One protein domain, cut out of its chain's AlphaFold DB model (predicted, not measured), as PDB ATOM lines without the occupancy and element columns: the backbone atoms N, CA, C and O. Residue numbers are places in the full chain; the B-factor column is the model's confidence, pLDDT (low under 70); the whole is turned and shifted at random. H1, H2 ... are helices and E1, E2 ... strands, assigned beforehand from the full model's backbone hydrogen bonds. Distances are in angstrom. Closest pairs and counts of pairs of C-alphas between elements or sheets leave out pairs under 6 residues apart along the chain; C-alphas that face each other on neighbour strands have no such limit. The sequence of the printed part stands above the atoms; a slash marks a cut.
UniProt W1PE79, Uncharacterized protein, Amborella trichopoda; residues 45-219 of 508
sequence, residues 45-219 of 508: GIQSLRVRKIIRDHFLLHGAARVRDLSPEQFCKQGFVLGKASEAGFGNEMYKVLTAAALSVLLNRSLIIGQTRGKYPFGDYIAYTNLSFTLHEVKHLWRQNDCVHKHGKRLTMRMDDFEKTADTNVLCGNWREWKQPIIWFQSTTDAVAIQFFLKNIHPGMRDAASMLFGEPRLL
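Overview. This is residues 45 to 219 of the 508 residues of an uncharacterized protein of Amborella trichopoda (UniProt W1PE79). A small twisted sheet of four parallel strands makes the core, with the long helix H4 packed along one face and H5 standing up from the other. The equally long H1 reaches the sheet's E2 edge with its last residues, 58 to 62, and the helical hairpin of H6 and H7 packs on H4 through H7. The printed part has 175 residues with seven named helices and five named strands, in the order H1 H2 H3 E1 H4 E2 E3 H5 E4 E5 H6 H7; the class is mixed, helices and strands. The sheet's order is E2 E1 E5 E4. The whole is compact, with a radius of gyration of the C-alphas of 16.1 A and spans of 48 by 38 by 38 A.

Along the chain. The sheet's strands are E2, residues 110 to 113, E1, residues 80 to 83, E5, residues 182 to 186, and E4, residues 156 to 161, 16.3 A long. H4, residues 90 to 107, is 25.6 A long, and H5, residues 135 to 144, is 14.3 A. H1, residues 45 to 62, is 25.3 A long and begins at C-alpha 45 (-31.003, 43.795, -4.354). H2 is residues 64 to 68, H3 residues 72 to 75, and E3 residues 126 to 128. H6 is residues 192 to 199; H7, residues 203 to 213, is 14.9 A long and ends at C-alpha 213 (-24.985, 34.341, -10.718).

Arrangement. Across the sheet, N 112 and O 81 of E2 and E1 are 2.8 A apart, N 82 and O 183 of E1 and E5 2.8 A, and N 158 and O 182 of E4 and E5 2.8 A, within hydrogen-bond range. E1, H4 and E2 form a strand-helix-strand unit, two parallel neighbour strands with a helix between, its crossover right-handed. H4 is over E1 at a height over the sheet of 7.0 A and runs along the strands; the closest C-alphas, of Gly 83 and Val 97, are 4.4 A apart. H5 is on the opposite face and only just stands up from the sheet, rising 40.3 degrees. H1 only grazes the sheet, and H2 is close to H1 but not clearly touching, Leu 60 and Arg 66 having C-alphas 6.8 A apart. H3 is close to H5 but not clearly touching, with C-alphas 75 and 142 7.9 A apart. H7 touches H4, the C-alphas of Leu 106 and Ala 208 being 5.8 A apart, at a steep tilt of 51 degrees, opposite ways. H6 and H7, a hairpin, touch at Leu 198 and Arg 206, C-alphas 4.8 A apart. E3 pairs with no named strand. Every O i to N i+4 pair is within range in H1, H2, H5 and H7, and 13 of 14 in H4; H3 is too short for one; H6 has 0 of 4 but 5 of 5 O i to N i+3 pairs.

Size, cuts and confidence. The two farthest C-alphas, of His 149 and Leu 219, are 49.8 A apart. The printed part has no cut. The links E2 to E3, H5 to E4 and E4 to E5 are long. The mean pLDDT of the printed part is 92.6, of H6 79, and no printed residue is under 70.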
ATOM      1  N   GLY A  45     -31.347  42.419  -3.970       84.44
ATOM      2  CA  GLY A  45     -31.003  43.795  -4.354       84.44
ATOM      3  C   GLY A  45     -29.517  44.112  -4.172       84.44
ATOM      4  O   GLY A  45     -28.852  44.532  -5.119       84.44
ATOM      5  N   ILE A  46     -28.960  43.807  -2.995       87.81
ATOM      6  CA  ILE A  46     -27.534  44.019  -2.686       87.81
ATOM      7  C   ILE A  46     -26.649  43.224  -3.651       87.81
ATOM      8  O   ILE A  46     -25.665  43.734  -4.191       87.81
ATOM      9  N   GLN A  47     -27.019  41.971  -3.922       90.06
ATOM     10  CA  GLN A  47     -26.271  41.120  -4.845       90.06
ATOM     11  C   GLN A  47     -26.367  41.619  -6.287       90.06
ATOM     12  O   GLN A  47     -25.390  41.539  -7.033       90.06
ATOM     13  N   SER A  48     -27.508  42.189  -6.673       92.31
ATOM     14  CA  SER A  48     -27.690  42.814  -7.984       92.31
ATOM     15  C   SER A  48     -26.841  44.082  -8.127       92.31
ATOM     16  O   SER A  48     -26.177  44.228  -9.150       92.31
ATOM     17  N   LEU A  49     -26.736  44.929  -7.093       92.38
ATOM     18  CA  LEU A  49     -25.816  46.080  -7.072       92.38
ATOM     19  C   LEU A  49     -24.343  45.649  -7.164       92.38
ATOM     20  O   LEU A  49     -23.564  46.222  -7.932       92.38
ATOM     21  N   ARG A  50     -23.953  44.591  -6.442       93.44
ATOM     22  CA  ARG A  50     -22.606  44.003  -6.548       93.44
ATOM     23  C   ARG A  50     -22.310  43.557  -7.981       93.44
ATOM     24  O   ARG A  50     -21.250  43.866  -8.525       93.44
ATOM     25  N   VAL A  51     -23.248  42.845  -8.601       94.81
ATOM     26  CA  VAL A  51     -23.118  42.373  -9.984       94.81
ATOM     27  C   VAL A  51     -23.092  43.528 -10.979       94.81
ATOM     28  O   VAL A  51     -22.268  43.511 -11.892       94.81
ATOM     29  N   ARG A  52     -23.916  44.561 -10.785       95.62
ATOM     30  CA  ARG A  52     -23.895  45.789 -11.588       95.62
ATOM     31  C   ARG A  52     -22.501  46.406 -11.619       95.62
ATOM     32  O   ARG A  52     -22.016  46.745 -12.697       95.62
ATOM     33  N   LYS A  53     -21.832  46.496 -10.465       96.19
ATOM     34  CA  LYS A  53     -20.450  46.988 -10.381       96.19
ATOM     35  C   LYS A  53     -19.480  46.106 -11.172       96.19
ATOM     36  O   LYS A  53     -18.763  46.622 -12.018       96.19
ATOM     37  N   ILE A  54     -19.529  44.784 -10.981       97.75
ATOM     38  CA  ILE A  54     -18.689  43.825 -11.728       97.75
ATOM     39  C   ILE A  54     -18.874  43.981 -13.244       97.75
ATOM     40  O   ILE A  54     -17.902  43.988 -13.999       97.75
ATOM     41  N   ILE A  55     -20.121  44.116 -13.695       98.06
ATOM     42  CA  ILE A  55     -20.461  44.305 -15.105       98.06
ATOM     43  C   ILE A  55     -19.889  45.630 -15.628       98.06
ATOM     44  O   ILE A  55     -19.257  45.643 -16.686       98.06
ATOM     45  N   ARG A  56     -20.085  46.739 -14.902       96.81
ATOM     46  CA  ARG A  56     -19.548  48.057 -15.281       96.81
ATOM     47  C   ARG A  56     -18.021  48.019 -15.379       96.81
ATOM     48  O   ARG A  56     -17.483  48.378 -16.425       96.81
ATOM     49  N   ASP A  57     -17.344  47.501 -14.357       97.88
ATOM     50  CA  ASP A  57     -15.884  47.373 -14.317       97.88
ATOM     51  C   ASP A  57     -15.365  46.516 -15.484       97.88
ATOM     52  O   ASP A  57     -14.397  46.879 -16.157       97.88
ATOM     53  N   HIS A  58     -16.057  45.416 -15.802       98.25
ATOM     54  CA  HIS A  58     -15.725  44.589 -16.959       98.25
ATOM     55  C   HIS A  58     -15.784  45.380 -18.270       98.25
ATOM     56  O   HIS A  58     -14.844  45.312 -19.062       98.25
ATOM     57  N   PHE A  59     -16.855  46.133 -18.524       97.94
ATOM     58  CA  PHE A  59     -16.987  46.890 -19.771       97.94
ATOM     59  C   PHE A  59     -16.087  48.132 -19.830       97.94
ATOM     60  O   PHE A  59     -15.739  48.561 -20.929       97.94
ATOM     61  N   LEU A  60     -15.625  48.659 -18.695       97.06
ATOM     62  CA  LEU A  60     -14.565  49.673 -18.663       97.06
ATOM     63  C   LEU A  60     -13.213  49.102 -19.122       97.06
ATOM     64  O   LEU A  60     -12.477  49.763 -19.853       97.06
ATOM     65  N   LEU A  61     -12.891  47.865 -18.732       97.25
ATOM     66  CA  LEU A  61     -11.593  47.239 -19.021       97.25
ATOM     67  C   LEU A  61     -11.559  46.477 -20.354       97.25
ATOM     68  O   LEU A  61     -10.563  46.523 -21.075       97.25
ATOM     69  N   HIS A  62     -12.642  45.776 -20.686       98.06
ATOM     70  CA  HIS A  62     -12.741  44.859 -21.825       98.06
ATOM     71  C   HIS A  62     -13.783  45.288 -22.866       98.06
ATOM     72  O   HIS A  62     -13.952  44.603 -23.882       98.06
ATOM     73  N   GLY A  63     -14.483  46.402 -22.638       97.56
ATOM     74  CA  GLY A  63     -15.415  46.966 -23.606       97.56
ATOM     75  C   GLY A  63     -14.709  47.525 -24.834       97.56
ATOM     76  O   GLY A  63     -13.512  47.831 -24.831       97.56
ATOM     77  N   ALA A  64     -15.473  47.662 -25.915       97.75
ATOM     78  CA  ALA A  64     -14.907  47.978 -27.216       97.75
ATOM     79  C   ALA A  64     -14.190  49.329 -27.270       97.75
ATOM     80  O   ALA A  64     -13.166  49.430 -27.937       97.75
ATOM     81  N   ALA A  65     -14.667  50.333 -26.527       94.88
ATOM     82  CA  ALA A  65     -14.003  51.629 -26.416       94.88
ATOM     83  C   ALA A  65     -12.536  51.488 -25.972       94.88
ATOM     84  O   ALA A  65     -11.643  51.880 -26.710       94.88
ATOM     85  N   ARG A  66     -12.278  50.829 -24.834       96.31
ATOM     86  CA  ARG A  66     -10.919  50.646 -24.301       96.31
ATOM     87  C   ARG A  66     -10.049  49.748 -25.177       96.31
ATOM     88  O   ARG A  66      -8.856  50.004 -25.332       96.31
ATOM     89  N   VAL A  67     -10.634  48.670 -25.699       98.19
ATOM     90  CA  VAL A  67      -9.900  47.628 -26.430       98.19
ATOM     91  C   VAL A  67      -9.432  48.108 -27.806       98.19
ATOM     92  O   VAL A  67      -8.385  47.657 -28.267       98.19
ATOM     93  N   ARG A  68     -10.152  49.041 -28.446       97.12
ATOM     94  CA  ARG A  68      -9.715  49.698 -29.694       97.12
ATOM     95  C   ARG A  68      -8.377  50.425 -29.538       97.12
ATOM     96  O   ARG A  68      -7.592  50.421 -30.479       97.12
ATOM     97  N   ASP A  69      -8.116  50.967 -28.351       96.38
ATOM     98  CA  ASP A  69      -6.937  51.788 -28.054       96.38
ATOM     99  C   ASP A  69      -5.753  50.977 -27.501       96.38
ATOM    100  O   ASP A  69      -4.766  51.536 -27.016       96.38
ATOM    101  N   LEU A  70      -5.843  49.644 -27.497       98.00
ATOM    102  CA  LEU A  70      -4.735  48.791 -27.078       98.00
ATOM    103  C   LEU A  70      -3.605  48.805 -28.109       98.00
ATOM    104  O   LEU A  70      -3.830  48.940 -29.311       98.00
ATOM    105  N   SER A  71      -2.374  48.581 -27.639       97.81
ATOM    106  CA  SER A  71      -1.256  48.354 -28.554       97.81
ATOM    107  C   SER A  71      -1.503  47.094 -29.399       97.81
ATOM    108  O   SER A  71      -2.197  46.181 -28.936       97.81
ATOM    109  N   PRO A  72      -0.899  46.974 -30.598       97.69
ATOM    110  CA  PRO A  72      -1.079  45.793 -31.442       97.69
ATOM    111  C   PRO A  72      -0.819  44.476 -30.706       97.69
ATOM    112  O   PRO A  72      -1.608  43.538 -30.798       97.69
ATOM    113  N   GLU A  73       0.230  44.426 -29.883       96.62
ATOM    114  CA  GLU A  73       0.558  43.231 -29.109       96.62
ATOM    115  C   GLU A  73      -0.539  42.864 -28.095       96.62
ATOM    116  O   GLU A  73      -0.883  41.689 -27.951       96.62
ATOM    117  N   GLN A  74      -1.095  43.857 -27.396       97.75
ATOM    118  CA  GLN A  74      -2.162  43.654 -26.417       97.75
ATOM    119  C   GLN A  74      -3.479  43.282 -27.104       97.75
ATOM    120  O   GLN A  74      -4.123  42.313 -26.700       97.75
ATOM    121  N   PHE A  75      -3.843  43.982 -28.182       98.31
ATOM    122  CA  PHE A  75      -5.046  43.692 -28.959       98.31
ATOM    123  C   PHE A  75      -5.041  42.253 -29.491       98.31
ATOM    124  O   PHE A  75      -6.022  41.529 -29.343       98.31
ATOM    125  N   CYS A  76      -3.917  41.784 -30.042       97.38
ATOM    126  CA  CYS A  76      -3.812  40.428 -30.588       97.38
ATOM    127  C   CYS A  76      -3.870  39.312 -29.524       97.38
ATOM    128  O   CYS A  76      -4.022  38.137 -29.874       97.38
ATOM    129  N   LYS A  77      -3.750  39.654 -28.232       96.25
ATOM    130  CA  LYS A  77      -3.973  38.741 -27.095       96.25
ATOM    131  C   LYS A  77      -5.414  38.795 -26.572       96.25
ATOM    132  O   LYS A  77      -5.799  37.894 -25.828       96.25
ATOM    133  N   GLN A  78      -6.206  39.797 -26.961       97.62
ATOM    134  CA  GLN A  78      -7.576  39.957 -26.489       97.62
ATOM    135  C   GLN A  78      -8.464  38.802 -26.970       97.62
ATOM    136  O   GLN A  78      -8.493  38.445 -28.151       97.62
ATOM    137  N   GLY A  79      -9.204  38.214 -26.031       98.06
ATOM    138  CA  GLY A  79     -10.228  37.218 -26.321       98.06
ATOM    139  C   GLY A  79     -11.600  37.861 -26.509       98.06
ATOM    140  O   GLY A  79     -11.884  38.931 -25.977       98.06
ATOM    141  N   PHE A  80     -12.480  37.173 -27.227       98.62
ATOM    142  CA  PHE A  80     -13.817  37.638 -27.564       98.62
ATOM    143  C   PHE A  80     -14.869  36.548 -27.338       98.62
ATOM    144  O   PHE A  80     -14.591  35.355 -27.496       98.62
ATOM    145  N   VAL A  81     -16.096  36.962 -27.025       98.25
ATOM    146  CA  VAL A  81     -17.278  36.094 -26.968       98.25
ATOM    147  C   VAL A  81     -18.332  36.620 -27.932       98.25
ATOM    148  O   VAL A  81     -18.686  37.794 -27.893       98.25
ATOM    149  N   LEU A  82     -18.837  35.754 -28.809       98.00
ATOM    150  CA  LEU A  82     -19.863  36.090 -29.790       98.00
ATOM    151  C   LEU A  82     -21.260  35.736 -29.274       98.00
ATOM    152  O   LEU A  82     -21.570  34.565 -29.057       98.00
ATOM    153  N   GLY A  83     -22.126  36.745 -29.190       95.94
ATOM    154  CA  GLY A  83     -23.573  36.589 -29.078       95.94
ATOM    155  C   GLY A  83     -24.223  36.790 -30.437       95.94
ATOM    156  O   GLY A  83     -24.185  37.888 -30.989       95.94
ATOM    157  N   LYS A  84     -24.821  35.736 -31.001       93.12
ATOM    158  CA  LYS A  84     -25.537  35.822 -32.279       93.12
ATOM    159  C   LYS A  84     -27.004  35.458 -32.097       93.12
ATOM    160  O   LYS A  84     -27.325  34.321 -31.760       93.12
ATOM    161  N   ALA A  85     -27.863  36.422 -32.395       90.06
ATOM    162  CA  ALA A  85     -29.304  36.265 -32.419       90.06
ATOM    163  C   ALA A  85     -29.824  36.160 -33.861       90.06
ATOM    164  O   ALA A  85     -29.283  36.761 -34.791       90.06
ATOM    165  N   SER A  86     -30.878  35.372 -34.034       81.19
ATOM    166  CA  SER A  86     -31.760  35.399 -35.196       81.19
ATOM    167  C   SER A  86     -32.975  36.261 -34.852       81.19
ATOM    168  O   SER A  86     -33.385  36.297 -33.702       81.19
ATOM    169  N   GLU A  87     -33.599  36.956 -35.795       79.94
ATOM    170  CA  GLU A  87     -34.798  37.755 -35.483       79.94
ATOM    171  C   GLU A  87     -36.073  36.889 -35.432       79.94
ATOM    172  O   GLU A  87     -37.099  37.218 -36.035       79.94
ATOM    173  N   ALA A  88     -36.005  35.734 -34.760       79.81
ATOM    174  CA  ALA A  88     -37.123  34.811 -34.617       79.81
ATOM    175  C   ALA A  88     -38.130  35.315 -33.572       79.81
ATOM    176  O   ALA A  88     -39.234  35.700 -33.947       79.81
ATOM    177  N   GLY A  89     -37.763  35.330 -32.289       86.19
ATOM    178  CA  GLY A  89     -38.597  35.859 -31.206       86.19
ATOM    179  C   GLY A  89     -37.745  36.571 -30.165       86.19
ATOM    180  O   GLY A  89     -36.759  35.993 -29.705       86.19
ATOM    181  N   PHE A  90     -38.120  37.799 -29.804       90.06
ATOM    182  CA  PHE A  90     -37.275  38.705 -29.024       90.06
ATOM    183  C   PHE A  90     -36.735  38.073 -27.737       90.06
ATOM    184  O   PHE A  90     -35.526  38.064 -27.530       90.06
ATOM    185  N   GLY A  91     -37.604  37.458 -26.926       89.62
ATOM    186  CA  GLY A  91     -37.214  36.882 -25.635       89.62
ATOM    187  C   GLY A  91     -36.063  35.872 -25.732       89.62
ATOM    188  O   GLY A  91     -35.011  36.059 -25.127       89.62
ATOM    189  N   ASN A  92     -36.230  34.820 -26.538       89.12
ATOM    190  CA  ASN A  92     -35.219  33.762 -26.661       89.12
ATOM    191  C   ASN A  92     -33.918  34.254 -27.302       89.12
ATOM    192  O   ASN A  92     -32.835  33.736 -27.041       89.12
ATOM    193  N   GLU A  93     -34.035  35.215 -28.209       91.56
ATOM    194  CA  GLU A  93     -32.917  35.703 -29.005       91.56
ATOM    195  C   GLU A  93     -32.085  36.716 -28.223       91.56
ATOM    196  O   GLU A  93     -30.856  36.683 -28.288       91.56
ATOM    197  N   MET A  94     -32.732  37.528 -27.388       94.06
ATOM    198  CA  MET A  94     -32.046  38.404 -26.451       94.06
ATOM    199  C   MET A  94     -31.280  37.602 -25.389       94.06
ATOM    200  O   MET A  94     -30.141  37.947 -25.085       94.06
ATOM    201  N   TYR A  95     -31.799  36.460 -24.918       93.19
ATOM    202  CA  TYR A  95     -31.030  35.573 -24.030       93.19
ATOM    203  C   TYR A  95     -29.714  35.080 -24.644       93.19
ATOM    204  O   TYR A  95     -28.729  34.961 -23.914       93.19
ATOM    205  N   LYS A  96     -29.628  34.873 -25.965       94.12
ATOM    206  CA  LYS A  96     -28.355  34.507 -26.617       94.12
ATOM    207  C   LYS A  96     -27.331  35.636 -26.528       94.12
ATOM    208  O   LYS A  96     -26.150  35.380 -26.292       94.12
ATOM    209  N   VAL A  97     -27.781  36.878 -26.717       95.50
ATOM    210  CA  VAL A  97     -26.932  38.075 -26.606       95.50
ATOM    211  C   VAL A  97     -26.490  38.275 -25.159       95.50
ATOM    212  O   VAL A  97     -25.296  38.402 -24.899       95.50
ATOM    213  N   LEU A  98     -27.422  38.227 -24.205       95.88
ATOM    214  CA  LEU A  98     -27.117  38.442 -22.791       95.88
ATOM    215  C   LEU A  98     -26.286  37.304 -22.188       95.88
ATOM    216  O   LEU A  98     -25.412  37.560 -21.368       95.88
ATOM    217  N   THR A  99     -26.480  36.058 -22.628       94.81
ATOM    218  CA  THR A  99     -25.621  34.934 -22.218       94.81
ATOM    219  C   THR A  99     -24.190  35.125 -22.716       94.81
ATOM    220  O   THR A  99     -23.243  34.853 -21.982       94.81
ATOM    221  N   ALA A 100     -24.007  35.632 -23.938       95.94
ATOM    222  CA  ALA A 100     -22.681  35.974 -24.445       95.94
ATOM    223  C   ALA A 100     -22.046  37.143 -23.676       95.94
ATOM    224  O   ALA A 100     -20.848  37.095 -23.406       95.94
ATOM    225  N   ALA A 101     -22.831  38.151 -23.284       97.06
ATOM    226  CA  ALA A 101     -22.365  39.249 -22.435       97.06
ATOM    227  C   ALA A 101     -21.945  38.752 -21.043       97.06
ATOM    228  O   ALA A 101     -20.871  39.077 -20.558       97.06
ATOM    229  N   ALA A 102     -22.731  37.872 -20.424       96.38
ATOM    230  CA  ALA A 102     -22.351  37.250 -19.164       96.38
ATOM    231  C   ALA A 102     -21.069  36.409 -19.301       96.38
ATOM    232  O   ALA A 102     -20.160  36.520 -18.486       96.38
ATOM    233  N   LEU A 103     -20.946  35.604 -20.364       95.69
ATOM    234  CA  LEU A 103     -19.718  34.860 -20.664       95.69
ATOM    235  C   LEU A 103     -18.509  35.771 -20.882       95.69
ATOM    236  O   LEU A 103     -17.400  35.396 -20.507       95.69
ATOM    237  N   SER A 104     -18.700  36.947 -21.485       97.38
ATOM    238  CA  SER A 104     -17.624  37.917 -21.679       97.38
ATOM    239  C   SER A 104     -17.083  38.379 -20.325       97.38
ATOM    240  O   SER A 104     -15.869  38.321 -20.118       97.38
ATOM    241  N   VAL A 105     -17.978  38.680 -19.374       97.19
ATOM    242  CA  VAL A 105     -17.644  39.014 -17.979       97.19
ATOM    243  C   VAL A 105     -16.893  37.866 -17.297       97.19
ATOM    244  O   VAL A 105     -15.786  38.062 -16.809       97.19
ATOM    245  N   LEU A 106     -17.437  36.646 -17.326       95.00
ATOM    246  CA  LEU A 106     -16.852  35.471 -16.653       95.00
ATOM    247  C   LEU A 106     -15.437  35.112 -17.127       95.00
ATOM    248  O   LEU A 106     -14.630  34.555 -16.369       95.00
ATOM    249  N   LEU A 107     -15.170  35.368 -18.409       95.81
ATOM    250  CA  LEU A 107     -13.938  34.986 -19.093       95.81
ATOM    251  C   LEU A 107     -12.974  36.159 -19.304       95.81
ATOM    252  O   LEU A 107     -11.918  35.936 -19.894       95.81
ATOM    253  N   ASN A 108     -13.315  37.377 -18.863       96.88
ATOM    254  CA  ASN A 108     -12.552  38.604 -19.137       96.88
ATOM    255  C   ASN A 108     -12.256  38.795 -20.636       96.88
ATOM    256  O   ASN A 108     -11.144  39.112 -21.061       96.88
ATOM    257  N   ARG A 109     -13.276  38.553 -21.461       98.06
ATOM    258  CA  ARG A 109     -13.230  38.671 -22.922       98.06
ATOM    259  C   ARG A 109     -14.130  39.806 -23.383       98.06
ATOM    260  O   ARG A 109     -15.099  40.136 -22.716       98.06
ATOM    261  N   SER A 110     -13.853  40.371 -24.549       98.62
ATOM    262  CA  SER A 110     -14.699  41.412 -25.137       98.62
ATOM    263  C   SER A 110     -15.954  40.820 -25.775       98.62
ATOM    264  O   SER A 110     -15.915  39.753 -26.393       98.62
ATOM    265  N   LEU A 111     -17.074  41.530 -25.674       98.62
ATOM    266  CA  LEU A 111     -18.332  41.124 -26.294       98.62
ATOM    267  C   LEU A 111     -18.353  41.461 -27.793       98.62
ATOM    268  O   LEU A 111     -18.083  42.596 -28.188       98.62
ATOM    269  N   ILE A 112     -18.747  40.493 -28.620       98.56
ATOM    270  CA  ILE A 112     -19.140  40.694 -30.016       98.56
ATOM    271  C   ILE A 112     -20.645  40.476 -30.137       98.56
ATOM    272  O   ILE A 112     -21.142  39.393 -29.815       98.56
ATOM    273  N   ILE A 113     -21.358  41.451 -30.698       97.56
ATOM    274  CA  ILE A 113     -22.753  41.277 -31.105       97.56
ATOM    275  C   ILE A 113     -22.788  40.964 -32.600       97.56
ATOM    276  O   ILE A 113     -22.333  41.723 -33.459       97.56
ATOM    277  N   GLY A 114     -23.286  39.772 -32.918       94.94
ATOM    278  CA  GLY A 114     -23.328  39.249 -34.273       94.94
ATOM    279  C   GLY A 114     -24.350  39.980 -35.134       94.94
ATOM    280  O   GLY A 114     -25.549  39.891 -34.887       94.94
ATOM    281  N   GLN A 115     -23.879  40.628 -36.197       93.25
ATOM    282  CA  GLN A 115     -24.733  41.247 -37.206       93.25
ATOM    283  C   GLN A 115     -25.089  40.267 -38.330       93.25
ATOM    284  O   GLN A 115     -24.289  39.407 -38.716       93.25
ATOM    285  N   THR A 116     -26.273  40.444 -38.914       87.56
ATOM    286  CA  THR A 116     -26.695  39.746 -40.134       87.56
ATOM    287  C   THR A 116     -26.838  40.770 -41.252       87.56
ATOM    288  O   THR A 116     -27.623  41.703 -41.139       87.56
ATOM    289  N   ARG A 117     -26.057  40.614 -42.333       85.75
ATOM    290  CA  ARG A 117     -26.020  41.566 -43.466       85.75
ATOM    291  C   ARG A 117     -25.778  43.022 -43.023       85.75
ATOM    292  O   ARG A 117     -26.428  43.936 -43.512       85.75
ATOM    293  N   GLY A 118     -24.872  43.217 -42.062       86.44
ATOM    294  CA  GLY A 118     -24.513  44.538 -41.527       86.44
ATOM    295  C   GLY A 118     -25.522  45.142 -40.544       86.44
ATOM    296  O   GLY A 118     -25.271  46.221 -40.024       86.44
ATOM    297  N   LYS A 119     -26.633  44.456 -40.249       89.06
ATOM    298  CA  LYS A 119     -27.641  44.921 -39.289       89.06
ATOM    299  C   LYS A 119     -27.527  44.202 -37.953       89.06
ATOM    300  O   LYS A 119     -27.318  42.985 -37.911       89.06
ATOM    301  N   TYR A 120     -27.676  44.958 -36.870       92.00
ATOM    302  CA  TYR A 120     -27.833  44.398 -35.531       92.00
ATOM    303  C   TYR A 120     -29.188  43.693 -35.391       92.00
ATOM    304  O   TYR A 120     -30.164  44.155 -35.985       92.00
ATOM    305  N   PRO A 121     -29.269  42.603 -34.610       91.31
ATOM    306  CA  PRO A 121     -30.529  41.905 -34.400       91.31
ATOM    307  C   PRO A 121     -31.512  42.822 -33.674       91.31
ATOM    308  O   PRO A 121     -31.196  43.321 -32.597       91.31
ATOM    309  N   PHE A 122     -32.688  43.038 -34.261       91.62
ATOM    310  CA  PHE A 122     -33.699  43.980 -33.770       91.62
ATOM    311  C   PHE A 122     -33.238  45.447 -33.742       91.62
ATOM    312  O   PHE A 122     -33.892  46.259 -33.094       91.62
ATOM    313  N   GLY A 123     -32.154  45.807 -34.447       91.19
ATOM    314  CA  GLY A 123     -31.597  47.176 -34.472       91.19
ATOM    315  C   GLY A 123     -32.574  48.254 -34.968       91.19
ATOM    316  O   GLY A 123     -32.391  49.443 -34.747       91.19
ATOM    317  N   ASP A 124     -33.628  47.784 -35.614       86.75
ATOM    318  CA  ASP A 124     -34.813  48.490 -36.068       86.75
ATOM    319  C   ASP A 124     -35.668  49.051 -34.893       86.75
ATOM    320  O   ASP A 124     -36.262  50.126 -35.004       86.75
ATOM    321  N   TYR A 125     -35.653  48.387 -33.726       91.00
ATOM    322  CA  TYR A 125     -36.452  48.727 -32.531       91.00
ATOM    323  C   TYR A 125     -35.620  48.995 -31.271       91.00
ATOM    324  O   TYR A 125     -36.098  49.651 -30.343       91.00
ATOM    325  N   ILE A 126     -34.378  48.503 -31.222       94.12
ATOM    326  CA  ILE A 126     -33.454  48.721 -30.102       94.12
ATOM    327  C   ILE A 126     -32.122  49.284 -30.586       94.12
ATOM    328  O   ILE A 126     -31.580  48.865 -31.605       94.12
ATOM    329  N   ALA A 127     -31.561  50.204 -29.812       94.44
ATOM    330  CA  ALA A 127     -30.202  50.684 -29.981       94.44
ATOM    331  C   ALA A 127     -29.251  49.863 -29.100       94.44
ATOM    332  O   ALA A 127     -29.498  49.688 -27.906       94.44
ATOM    333  N   TYR A 128     -28.155  49.380 -29.685       94.50
ATOM    334  CA  TYR A 128     -27.074  48.721 -28.950       94.50
ATOM    335  C   TYR A 128     -26.035  49.744 -28.503       94.50
ATOM    336  O   TYR A 128     -25.698  50.658 -29.258       94.50
ATOM    337  N   THR A 129     -25.497  49.579 -27.296       90.81
ATOM    338  CA  THR A 129     -24.425  50.448 -26.798       90.81
ATOM    339  C   THR A 129     -23.095  50.190 -27.508       90.81
ATOM    340  O   THR A 129     -22.848  49.132 -28.092       90.81
ATOM    341  N   ASN A 130     -22.190  51.168 -27.437       91.75
ATOM    342  CA  ASN A 130     -20.852  51.103 -28.040       91.75
ATOM    343  C   ASN A 130     -19.850  50.232 -27.250       91.75
ATOM    344  O   ASN A 130     -18.659  50.225 -27.569       91.75
ATOM    345  N   LEU A 131     -20.328  49.504 -26.234       95.00
ATOM    346  CA  LEU A 131     -19.535  48.633 -25.365       95.00
ATOM    347  C   LEU A 131     -19.107  47.330 -26.054       95.00
ATOM    348  O   LEU A 131     -18.206  46.643 -25.570       95.00
ATOM    349  N   SER A 132     -19.733  46.990 -27.181       96.81
ATOM    350  CA  SER A 132     -19.479  45.758 -27.928       96.81
ATOM    351  C   SER A 132     -18.839  46.012 -29.291       96.81
ATOM    352  O   SER A 132     -18.886  47.117 -29.837       96.81
ATOM    353  N   PHE A 133     -18.234  44.961 -29.836       98.06
ATOM    354  CA  PHE A 133     -17.714  44.925 -31.195       98.06
ATOM    355  C   PHE A 133     -18.712  44.293 -32.162       98.06
ATOM    356  O   PHE A 133     -19.533  43.449 -31.791       98.06
ATOM    357  N   THR A 134     -18.535  44.578 -33.450       97.31
ATOM    358  CA  THR A 134     -19.056  43.705 -34.512       97.31
ATOM    359  C   THR A 134     -18.002  42.683 -34.935       97.31
ATOM    360  O   THR A 134     -16.797  42.920 -34.851       97.31
ATOM    361  N   LEU A 135     -18.428  41.536 -35.477       96.50
ATOM    362  CA  LEU A 135     -17.473  40.561 -36.024       96.50
ATOM    363  C   LEU A 135     -16.677  41.140 -37.210       96.50
ATOM    364  O   LEU A 135     -15.538  40.742 -37.444       96.50
ATOM    365  N   HIS A 136     -17.281  42.052 -37.976       95.81
ATOM    366  CA  HIS A 136     -16.605  42.744 -39.071       95.81
ATOM    367  C   HIS A 136     -15.466  43.627 -38.548       95.81
ATOM    368  O   HIS A 136     -14.342  43.538 -39.034       95.81
ATOM    369  N   GLU A 137     -15.744  44.413 -37.511       97.06
ATOM    370  CA  GLU A 137     -14.767  45.272 -36.848       97.06
ATOM    371  C   GLU A 137     -13.602  44.468 -36.259       97.06
ATOM    372  O   GLU A 137     -12.451  44.778 -36.550       97.06
ATOM    373  N   VAL A 138     -13.874  43.375 -35.532       97.88
ATOM    374  CA  VAL A 138     -12.801  42.512 -34.998       97.88
ATOM    375  C   VAL A 138     -11.915  41.988 -36.122       97.88
ATOM    376  O   VAL A 138     -10.696  42.043 -36.010       97.88
ATOM    377  N   LYS A 139     -12.491  41.528 -37.241       97.12
ATOM    378  CA  LYS A 139     -11.706  41.079 -38.406       97.12
ATOM    379  C   LYS A 139     -10.843  42.192 -38.994       97.12
ATOM    380  O   LYS A 139      -9.729  41.907 -39.424       97.12
ATOM    381  N   HIS A 140     -11.360  43.416 -39.052       96.75
ATOM    382  CA  HIS A 140     -10.626  44.571 -39.553       96.75
ATOM    383  C   HIS A 140      -9.443  44.908 -38.639       96.75
ATOM    384  O   HIS A 140      -8.300  44.889 -39.094       96.75
ATOM    385  N   LEU A 141      -9.694  45.085 -37.340       97.75
ATOM    386  CA  LEU A 141      -8.664  45.392 -36.344       97.75
ATOM    387  C   LEU A 141      -7.611  44.278 -36.232       97.75
ATOM    388  O   LEU A 141      -6.427  44.562 -36.068       97.75
ATOM    389  N   TRP A 142      -8.005  43.011 -36.396       97.56
ATOM    390  CA  TRP A 142      -7.067  41.880 -36.413       97.56
ATOM    391  C   TRP A 142      -6.074  41.946 -37.580       97.56
ATOM    392  O   TRP A 142      -4.933  41.503 -37.454       97.56
ATOM    393  N   ARG A 143      -6.507  42.483 -38.731       96.56
ATOM    394  CA  ARG A 143      -5.642  42.721 -39.898       96.56
ATOM    395  C   ARG A 143      -4.781  43.964 -39.688       96.56
ATOM    396  O   ARG A 143      -3.592  43.902 -39.971       96.56
ATOM    397  N   GLN A 144      -5.375  45.049 -39.194       96.88
ATOM    398  CA  GLN A 144      -4.691  46.322 -38.950       96.88
ATOM    399  C   GLN A 144      -3.528  46.173 -37.961       96.88
ATOM    400  O   GLN A 144      -2.458  46.722 -38.190       96.88
ATOM    401  N   ASN A 145      -3.714  45.383 -36.902       97.25
ATOM    402  CA  ASN A 145      -2.686  45.109 -35.892       97.25
ATOM    403  C   ASN A 145      -1.709  43.985 -36.289       97.25
ATOM    404  O   ASN A 145      -0.886  43.565 -35.480       97.25
ATOM    405  N   ASP A 146      -1.818  43.469 -37.516       96.31
ATOM    406  CA  ASP A 146      -0.997  42.388 -38.065       96.31
ATOM    407  C   ASP A 146      -0.844  41.167 -37.136       96.31
ATOM    408  O   ASP A 146       0.222  40.566 -36.983       96.31
ATOM    409  N   CYS A 147      -1.949  40.762 -36.507       96.88
ATOM    410  CA  CYS A 147      -1.924  39.709 -35.497       96.88
ATOM    411  C   CYS A 147      -1.425  38.363 -36.034       96.88
ATOM    412  O   CYS A 147      -0.883  37.561 -35.275       96.88
ATOM    413  N   VAL A 148      -1.600  38.095 -37.330       95.31
ATOM    414  CA  VAL A 148      -1.192  36.825 -37.942       95.31
ATOM    415  C   VAL A 148       0.310  36.787 -38.202       95.31
ATOM    416  O   VAL A 148       0.943  35.824 -37.779       95.31
ATOM    417  N   HIS A 149       0.870  37.791 -38.881       94.12
ATOM    418  CA  HIS A 149       2.268  37.738 -39.319       94.12
ATOM    419  C   HIS A 149       3.217  38.198 -38.219       94.12
ATOM    420  O   HIS A 149       4.152  37.474 -37.892       94.12
ATOM    421  N   LYS A 150       2.935  39.337 -37.577       95.25
ATOM    422  CA  LYS A 150       3.778  39.881 -36.503       95.25
ATOM    423  C   LYS A 150       3.651  39.126 -35.181       95.25
ATOM    424  O   LYS A 150       4.631  38.986 -34.457       95.25
ATOM    425  N   HIS A 151       2.452  38.641 -34.852       94.56
ATOM    426  CA  HIS A 151       2.169  38.042 -33.538       94.56
ATOM    427  C   HIS A 151       1.831  36.539 -33.580       94.56
ATOM    428  O   HIS A 151       1.608  35.933 -32.530       94.56
ATOM    429  N   GLY A 152       1.780  35.910 -34.762       93.75
ATOM    430  CA  GLY A 152       1.514  34.470 -34.903       93.75
ATOM    431  C   GLY A 152       0.109  34.027 -34.462       93.75
ATOM    432  O   GLY A 152      -0.131  32.840 -34.232       93.75
ATOM    433  N   LYS A 153      -0.842  34.958 -34.309       94.06
ATOM    434  CA  LYS A 153      -2.201  34.712 -33.805       94.06
ATOM    435  C   LYS A 153      -3.223  34.704 -34.937       94.06
ATOM    436  O   LYS A 153      -3.655  35.738 -35.448       94.06
ATOM    437  N   ARG A 154      -3.678  33.504 -35.306       94.56
ATOM    438  CA  ARG A 154      -4.775  33.320 -36.270       94.56
ATOM    439  C   ARG A 154      -6.127  33.638 -35.631       94.56
ATOM    440  O   ARG A 154      -6.441  33.114 -34.563       94.56
ATOM    441  N   LEU A 155      -6.959  34.415 -36.327       96.19
ATOM    442  CA  LEU A 155      -8.341  34.648 -35.910       96.19
ATOM    443  C   LEU A 155      -9.180  33.397 -36.193       96.19
ATOM    444  O   LEU A 155      -9.562  33.117 -37.334       96.19
ATOM    445  N   THR A 156      -9.458  32.641 -35.137       96.69
ATOM    446  CA  THR A 156     -10.303  31.446 -35.172       96.69
ATOM    447  C   THR A 156     -11.433  31.575 -34.157       96.69
ATOM    448  O   THR A 156     -11.294  32.239 -33.129       96.69
ATOM    449  N   MET A 157     -12.567  30.956 -34.465       97.19
ATOM    450  CA  MET A 157     -13.736  30.919 -33.595       97.19
ATOM    451  C   MET A 157     -14.041  29.483 -33.196       97.19
ATOM    452  O   MET A 157     -14.259  28.658 -34.080       97.19
ATOM    453  N   ARG A 158     -14.092  29.191 -31.892       96.12
ATOM    454  CA  ARG A 158     -14.618  27.928 -31.356       96.12
ATOM    455  C   ARG A 158     -16.130  28.032 -31.214       96.12
ATOM    456  O   ARG A 158     -16.629  29.001 -30.648       96.12
ATOM    457  N   MET A 159     -16.838  27.037 -31.727       95.19
ATOM    458  CA  MET A 159     -18.283  26.900 -31.575       95.19
ATOM    459  C   MET A 159     -18.582  25.778 -30.593       95.19
ATOM    460  O   MET A 159     -18.005  24.696 -30.703       95.19
ATOM    461  N   ASP A 160     -19.511  26.034 -29.683       93.44
ATOM    462  CA  ASP A 160     -20.038  25.046 -28.750       93.44
ATOM    463  C   ASP A 160     -21.566  25.151 -28.770       93.44
ATOM    464  O   ASP A 160     -22.131  26.188 -28.427       93.44
ATOM    465  N   ASP A 161     -22.241  24.132 -29.298       91.31
ATOM    466  CA  ASP A 161     -23.695  24.161 -29.472       91.31
ATOM    467  C   ASP A 161     -24.366  23.506 -28.278       91.31
ATOM    468  O   ASP A 161     -24.389  22.279 -28.177       91.31
ATOM    469  N   PHE A 162     -24.906  24.343 -27.389       85.88
ATOM    470  CA  PHE A 162     -25.459  23.910 -26.114       85.88
ATOM    471  C   PHE A 162     -26.519  22.822 -26.287       85.88
ATOM    472  O   PHE A 162     -26.557  21.903 -25.483       85.88
ATOM    473  N   GLU A 163     -27.330  22.868 -27.348       86.38
ATOM    474  CA  GLU A 163     -28.408  21.897 -27.574       86.38
ATOM    475  C   GLU A 163     -27.937  20.559 -28.144       86.38
ATOM    476  O   GLU A 163     -28.650  19.557 -28.045       86.38
ATOM    477  N   LYS A 164     -26.728  20.511 -28.713       89.19
ATOM    478  CA  LYS A 164     -26.124  19.271 -29.202       89.19
ATOM    479  C   LYS A 164     -25.367  18.609 -28.067       89.19
ATOM    480  O   LYS A 164     -24.149  18.728 -27.948       89.19
ATOM    481  N   THR A 165     -26.114  17.866 -27.256       86.19
ATOM    482  CA  THR A 165     -25.633  17.206 -26.036       86.19
ATOM    483  C   THR A 165     -24.391  16.345 -26.233       86.19
ATOM    484  O   THR A 165     -23.639  16.218 -25.279       86.19
ATOM    485  N   ALA A 166     -24.146  15.796 -27.430       83.69
ATOM    486  CA  ALA A 166     -22.952  15.014 -27.772       83.69
ATOM    487  C   ALA A 166     -21.713  15.877 -28.089       83.69
ATOM    488  O   ALA A 166     -20.587  15.464 -27.823       83.69
ATOM    489  N   ASP A 167     -21.909  17.110 -28.560       83.31
ATOM    490  CA  ASP A 167     -20.845  17.978 -29.080       83.31
ATOM    491  C   ASP A 167     -20.470  19.136 -28.141       83.31
ATOM    492  O   ASP A 167     -19.477  19.822 -28.380       83.31
ATOM    493  N   THR A 168     -21.267  19.389 -27.103       89.62
ATOM    494  CA  THR A 168     -21.056  20.503 -26.169       89.62
ATOM    495  C   THR A 168     -20.074  20.176 -25.045       89.62
ATOM    496  O   THR A 168     -20.145  19.131 -24.405       89.62
ATOM    497  N   ASN A 169     -19.181  21.112 -24.740       90.94
ATOM    498  CA  ASN A 169     -18.219  21.011 -23.642       90.94
ATOM    499  C   ASN A 169     -18.622  21.899 -22.457       90.94
ATOM    500  O   ASN A 169     -17.767  22.325 -21.676       90.94
ATOM    501  N   VAL A 170     -19.916  22.209 -22.320       90.31
ATOM    502  CA  VAL A 170     -20.398  23.155 -21.308       90.31
ATOM    503  C   VAL A 170     -20.133  22.671 -19.864       90.31
ATOM    504  O   VAL A 170     -19.695  23.428 -19.006       90.31
ATOM    505  N   LEU A 171     -20.304  21.382 -19.562       91.31
ATOM    506  CA  LEU A 171     -20.002  20.883 -18.210       91.31
ATOM    507  C   LEU A 171     -18.531  20.509 -18.025       91.31
ATOM    508  O   LEU A 171     -17.986  20.695 -16.942       91.31
ATOM    509  N   CYS A 172     -17.896  19.978 -19.070       92.25
ATOM    510  CA  CYS A 172     -16.611  19.289 -18.943       92.25
ATOM    511  C   CYS A 172     -15.393  20.143 -19.328       92.25
ATOM    512  O   CYS A 172     -14.268  19.815 -18.957       92.25
ATOM    513  N   GLY A 173     -15.583  21.215 -20.101       91.62
ATOM    514  CA  GLY A 173     -14.488  22.045 -20.598       91.62
ATOM    515  C   GLY A 173     -14.098  23.159 -19.630       91.62
ATOM    516  O   GLY A 173     -14.969  23.790 -19.032       91.62
ATOM    517  N   ASN A 174     -12.798  23.459 -19.547       93.12
ATOM    518  CA  ASN A 174     -12.307  24.695 -18.943       93.12
ATOM    519  C   ASN A 174     -12.189  25.780 -20.022       93.12
ATOM    520  O   ASN A 174     -11.206  25.850 -20.762       93.12
ATOM    521  N   TRP A 175     -13.206  26.630 -20.146       92.06
ATOM    522  CA  TRP A 175     -13.267  27.598 -21.247       92.06
ATOM    523  C   TRP A 175     -12.287  28.763 -21.091       92.06
ATOM    524  O   TRP A 175     -11.984  29.447 -22.072       92.06
ATOM    525  N   ARG A 176     -11.752  28.980 -19.882       91.69
ATOM    526  CA  ARG A 176     -10.678  29.954 -19.634       91.69
ATOM    527  C   ARG A 176      -9.384  29.564 -20.345       91.69
ATOM    528  O   ARG A 176      -8.654  30.440 -20.796       91.69
ATOM    529  N   GLU A 177      -9.149  28.268 -20.528       92.94
ATOM    530  CA  GLU A 177      -7.958  27.727 -21.194       92.94
ATOM    531  C   GLU A 177      -8.130  27.575 -22.715       92.94
ATOM    532  O   GLU A 177      -7.194  27.203 -23.430       92.94
ATOM    533  N   TRP A 178      -9.318  27.874 -23.254       93.94
ATOM    534  CA  TRP A 178      -9.568  27.770 -24.688       93.94
ATOM    535  C   TRP A 178      -8.749  28.799 -25.470       93.94
ATOM    536  O   TRP A 178      -8.964  30.012 -25.385       93.94
ATOM    537  N   LYS A 179      -7.826  28.283 -26.290       93.12
ATOM    538  CA  LYS A 179      -6.850  29.068 -27.064       93.12
ATOM    539  C   LYS A 179      -7.470  29.874 -28.206       93.12
ATOM    540  O   LYS A 179      -6.801  30.741 -28.766       93.12
ATOM    541  N   GLN A 180      -8.707  29.571 -28.604       96.00
ATOM    542  CA  GLN A 180      -9.362  30.267 -29.707       96.00
ATOM    543  C   GLN A 180      -9.692  31.714 -29.301       96.00
ATOM    544  O   GLN A 180     -10.281  31.923 -28.233       96.00
ATOM    545  N   PRO A 181      -9.349  32.715 -30.136       96.75
ATOM    546  CA  PRO A 181      -9.650  34.111 -29.840       96.75
ATOM    547  C   PRO A 181     -11.141  34.374 -29.648       96.75
ATOM    548  O   PRO A 181     -11.504  35.074 -28.712       96.75
ATOM    549  N   ILE A 182     -12.006  33.788 -30.482       98.50
ATOM    550  CA  ILE A 182     -13.460  33.960 -30.378       98.50
ATOM    551  C   ILE A 182     -14.099  32.671 -29.853       98.50
ATOM    552  O   ILE A 182     -13.854  31.587 -30.386       98.50
ATOM    553  N   ILE A 183     -14.968  32.795 -28.852       97.50
ATOM    554  CA  ILE A 183     -15.833  31.717 -28.361       97.50
ATOM    555  C   ILE A 183     -17.280  32.036 -28.733       97.50
ATOM    556  O   ILE A 183     -17.734  33.161 -28.550       97.50
ATOM    557  N   TRP A 184     -18.019  31.049 -29.232       96.19
ATOM    558  CA  TRP A 184     -19.444  31.174 -29.512       96.19
ATOM    559  C   TRP A 184     -20.216  29.986 -28.938       96.19
ATOM    560  O   TRP A 184     -20.190  28.892 -29.505       96.19
ATOM    561  N   PHE A 185     -20.935  30.228 -27.841       93.56
ATOM    562  CA  PHE A 185     -21.954  29.306 -27.345       93.56
ATOM    563  C   PHE A 185     -23.258  29.518 -28.121       93.56
ATOM    564  O   PHE A 185     -23.849  30.599 -28.087       93.56
ATOM    565  N   GLN A 186     -23.679  28.501 -28.869       91.81
ATOM    566  CA  GLN A 186     -24.913  28.518 -29.650       91.81
ATOM    567  C   GLN A 186     -26.088  28.006 -28.820       91.81
ATOM    568  O   GLN A 186     -25.911  27.293 -27.835       91.81
ATOM    569  N   SER A 187     -27.298  28.352 -29.262       87.94
ATOM    570  CA  SER A 187     -28.548  27.770 -28.756       87.94
ATOM    571  C   SER A 187     -28.834  28.033 -27.263       87.94
ATOM    572  O   SER A 187     -29.641  27.346 -26.643       87.94
ATOM    573  N   THR A 188     -28.249  29.095 -26.699       88.88
ATOM    574  CA  THR A 188     -28.473  29.604 -25.331       88.88
ATOM    575  C   THR A 188     -29.755  30.447 -25.246       88.88
ATOM    576  O   THR A 188     -29.732  31.660 -25.069       88.88
ATOM    577  N   THR A 189     -30.900  29.801 -25.478       85.19
ATOM    578  CA  THR A 189     -32.194  30.466 -25.738       85.19
ATOM    579  C   THR A 189     -32.990  30.878 -24.498       85.19
ATOM    580  O   THR A 189     -34.018  31.536 -24.642       85.19
ATOM    581  N   ASP A 190     -32.554  30.514 -23.295       81.38
ATOM    582  CA  ASP A 190     -33.210  30.885 -22.043       81.38
ATOM    583  C   ASP A 190     -32.206  31.024 -20.890       81.38
ATOM    584  O   ASP A 190     -31.013  30.735 -21.029       81.38
ATOM    585  N   ALA A 191     -32.703  31.477 -19.740       76.56
ATOM    586  CA  ALA A 191     -31.899  31.694 -18.546       76.56
ATOM    587  C   ALA A 191     -31.301  30.402 -17.955       76.56
ATOM    588  O   ALA A 191     -30.353  30.483 -17.178       76.56
ATOM    589  N   VAL A 192     -31.815  29.211 -18.293       72.94
ATOM    590  CA  VAL A 192     -31.337  27.945 -17.711       72.94
ATOM    591  C   VAL A 192     -30.065  27.444 -18.380       72.94
ATOM    592  O   VAL A 192     -29.257  26.799 -17.711       72.94
ATOM    593  N   ALA A 193     -29.808  27.805 -19.639       73.81
ATOM    594  CA  ALA A 193     -28.535  27.483 -20.288       73.81
ATOM    595  C   ALA A 193     -27.325  27.980 -19.470       73.81
ATOM    596  O   ALA A 193     -26.320  27.284 -19.354       73.81
ATOM    597  N   ILE A 194     -27.454  29.145 -18.827       72.19
ATOM    598  CA  ILE A 194     -26.391  29.745 -18.016       72.19
ATOM    599  C   ILE A 194     -26.191  29.059 -16.667       72.19
ATOM    600  O   ILE A 194     -25.101  29.087 -16.104       72.19
ATOM    601  N   GLN A 195     -27.224  28.384 -16.162       74.12
ATOM    602  CA  GLN A 195     -27.138  27.658 -14.900       74.12
ATOM    603  C   GLN A 195     -26.173  26.474 -15.012       74.12
ATOM    604  O   GLN A 195     -25.556  26.108 -14.019       74.12
ATOM    605  N   PHE A 196     -25.947  25.924 -16.215       81.69
ATOM    606  CA  PHE A 196     -24.902  24.917 -16.444       81.69
ATOM    607  C   PHE A 196     -23.500  25.433 -16.105       81.69
ATOM    608  O   PHE A 196     -22.614  24.635 -15.810       81.69
ATOM    609  N   PHE A 197     -23.285  26.748 -16.110       84.25
ATOM    610  CA  PHE A 197     -21.974  27.327 -15.828       84.25
ATOM    611  C   PHE A 197     -21.625  27.174 -14.345       84.25
ATOM    612  O   PHE A 197     -20.493  26.835 -14.015       84.25
ATOM    613  N   LEU A 198     -22.628  27.290 -13.468       86.12
ATOM    614  CA  LEU A 198     -22.512  26.999 -12.034       86.12
ATOM    615  C   LEU A 198     -22.220  25.517 -11.745       86.12
ATOM    616  O   LEU A 198     -21.872  25.153 -10.627       86.12
ATOM    617  N   LYS A 199     -22.365  24.650 -12.751       88.50
ATOM    618  CA  LYS A 199     -22.306  23.183 -12.642       88.50
ATOM    619  C   LYS A 199     -21.104  22.586 -13.366       88.50
ATOM    620  O   LYS A 199     -20.996  21.368 -13.482       88.50
ATOM    621  N   ASN A 200     -20.212  23.433 -13.876       91.62
ATOM    622  CA  ASN A 200     -19.009  22.996 -14.565       91.62
ATOM    623  C   ASN A 200     -18.127  22.142 -13.630       91.62
ATOM    624  O   ASN A 200     -18.080  22.376 -12.423       91.62
ATOM    625  N   ILE A 201     -17.428  21.135 -14.154       92.19
ATOM    626  CA  ILE A 201     -16.581  20.266 -13.321       92.19
ATOM    627  C   ILE A 201     -15.348  20.992 -12.771       92.19
ATOM    628  O   ILE A 201     -14.831  20.595 -11.729       92.19
ATOM    629  N   HIS A 202     -14.886  22.041 -13.459       92.81
ATOM    630  CA  HIS A 202     -13.688  22.794 -13.105       92.81
ATOM    631  C   HIS A 202     -14.023  23.813 -12.009       92.81
ATOM    632  O   HIS A 202     -14.825  24.717 -12.264       92.81
ATOM    633  N   PRO A 203     -13.402  23.731 -10.814       92.62
ATOM    634  CA  PRO A 203     -13.717  24.623  -9.694       92.62
ATOM    635  C   PRO A 203     -13.603  26.105 -10.059       92.62
ATOM    636  O   PRO A 203     -14.570  26.840  -9.912       92.62
ATOM    637  N   GLY A 204     -12.507  26.513 -10.707       92.38
ATOM    638  CA  GLY A 204     -12.313  27.915 -11.094       92.38
ATOM    639  C   GLY A 204     -13.355  28.456 -12.086       92.38
ATOM    640  O   GLY A 204     -13.548  29.668 -12.154       92.38
ATOM    641  N   MET A 205     -14.039  27.593 -12.849       92.81
ATOM    642  CA  MET A 205     -15.181  27.998 -13.677       92.81
ATOM    643  C   MET A 205     -16.448  28.179 -12.839       92.81
ATOM    644  O   MET A 205     -17.185  29.138 -13.069       92.81
ATOM    645  N   ARG A 206     -16.690  27.294 -11.864       91.56
ATOM    646  CA  ARG A 206     -17.813  27.428 -10.925       91.56
ATOM    647  C   ARG A 206     -17.670  28.665 -10.054       91.56
ATOM    648  O   ARG A 206     -18.646  29.388  -9.901       91.56
ATOM    649  N   ASP A 207     -16.470  28.947  -9.561       92.56
ATOM    650  CA  ASP A 207     -16.200  30.128  -8.736       92.56
ATOM    651  C   ASP A 207     -16.487  31.406  -9.532       92.56
ATOM    652  O   ASP A 207     -17.197  32.301  -9.074       92.56
ATOM    653  N   ALA A 208     -16.029  31.452 -10.788       92.56
ATOM    654  CA  ALA A 208     -16.332  32.545 -11.707       92.56
ATOM    655  C   ALA A 208     -17.837  32.721 -11.923       92.56
ATOM    656  O   ALA A 208     -18.349  33.838 -11.874       92.56
ATOM    657  N   ALA A 209     -18.539  31.617 -12.187       93.06
ATOM    658  CA  ALA A 209     -19.976  31.627 -12.402       93.06
ATOM    659  C   ALA A 209     -20.717  32.113 -11.151       93.06
ATOM    660  O   ALA A 209     -21.594  32.964 -11.276       93.06
ATOM    661  N   SER A 210     -20.330  31.657  -9.960       92.25
ATOM    662  CA  SER A 210     -20.969  32.027  -8.688       92.25
ATOM    663  C   SER A 210     -20.720  33.492  -8.327       92.25
ATOM    664  O   SER A 210     -21.626  34.170  -7.842       92.25
ATOM    665  N   MET A 211     -19.558  34.052  -8.693       92.31
ATOM    666  CA  MET A 211     -19.325  35.498  -8.592       92.31
ATOM    667  C   MET A 211     -20.358  36.315  -9.373       92.31
ATOM    668  O   MET A 211     -20.687  37.419  -8.940       92.31
ATOM    669  N   LEU A 212     -20.875  35.811 -10.495       92.75
ATOM    670  CA  LEU A 212     -21.848  36.532 -11.314       92.75
ATOM    671  C   LEU A 212     -23.298  36.147 -10.992       92.75
ATOM    672  O   LEU A 212     -24.126  37.031 -10.839       92.75
ATOM    673  N   PHE A 213     -23.615  34.858 -10.870       91.06
ATOM    674  CA  PHE A 213     -24.985  34.341 -10.718       91.06
ATOM    675  C   PHE A 213     -25.392  34.027  -9.278       91.06
ATOM    676  O   PHE A 213     -26.527  33.601  -9.056       91.06
ATOM    677  N   GLY A 214     -24.497  34.243  -8.316       89.50
ATOM    678  CA  GLY A 214     -24.695  33.854  -6.926       89.50
ATOM    679  C   GLY A 214     -24.524  32.353  -6.702       89.50
ATOM    680  O   GLY A 214     -24.379  31.562  -7.637       89.50
ATOM    681  N   GLU A 215     -24.547  31.970  -5.430       86.38
ATOM    682  CA  GLU A 215     -24.421  30.575  -5.018       86.38
ATOM    683  C   GLU A 215     -25.685  29.777  -5.371       86.38
ATOM    684  O   GLU A 215     -26.797  30.221  -5.059       86.38
ATOM    685  N   PRO A 216     -25.567  28.570  -5.966       81.50
ATOM    686  CA  PRO A 216     -26.730  27.811  -6.410       81.50
ATOM    687  C   PRO A 216     -27.762  27.558  -5.308       81.50
ATOM    688  O   PRO A 216     -28.956  27.711  -5.572       81.50
ATOM    689  N   ARG A 217     -27.291  27.230  -4.095       79.75
ATOM    690  CA  ARG A 217     -28.110  26.851  -2.930       79.75
ATOM    691  C   ARG A 217     -28.713  28.034  -2.172       79.75
ATOM    692  O   ARG A 217     -29.619  27.827  -1.372       79.75
ATOM    693  N   LEU A 218     -28.249  29.261  -2.420       83.12
ATOM    694  CA  LEU A 218     -28.720  30.458  -1.721       83.12
ATOM    695  C   LEU A 218     -29.689  31.246  -2.613       83.12
ATOM    696  O   LEU A 218     -29.341  32.266  -3.205       83.12
ATOM    697  N   LEU A 219     -30.921  30.741  -2.737       80.81
ATOM    698  CA  LEU A 219     -31.917  31.275  -3.675       80.81
ATOM    699  C   LEU A 219     -32.285  32.748  -3.428       80.81
ATOM    700  O   LEU A 219     -32.452  33.487  -4.398       80.81
TER     701      LEU A 219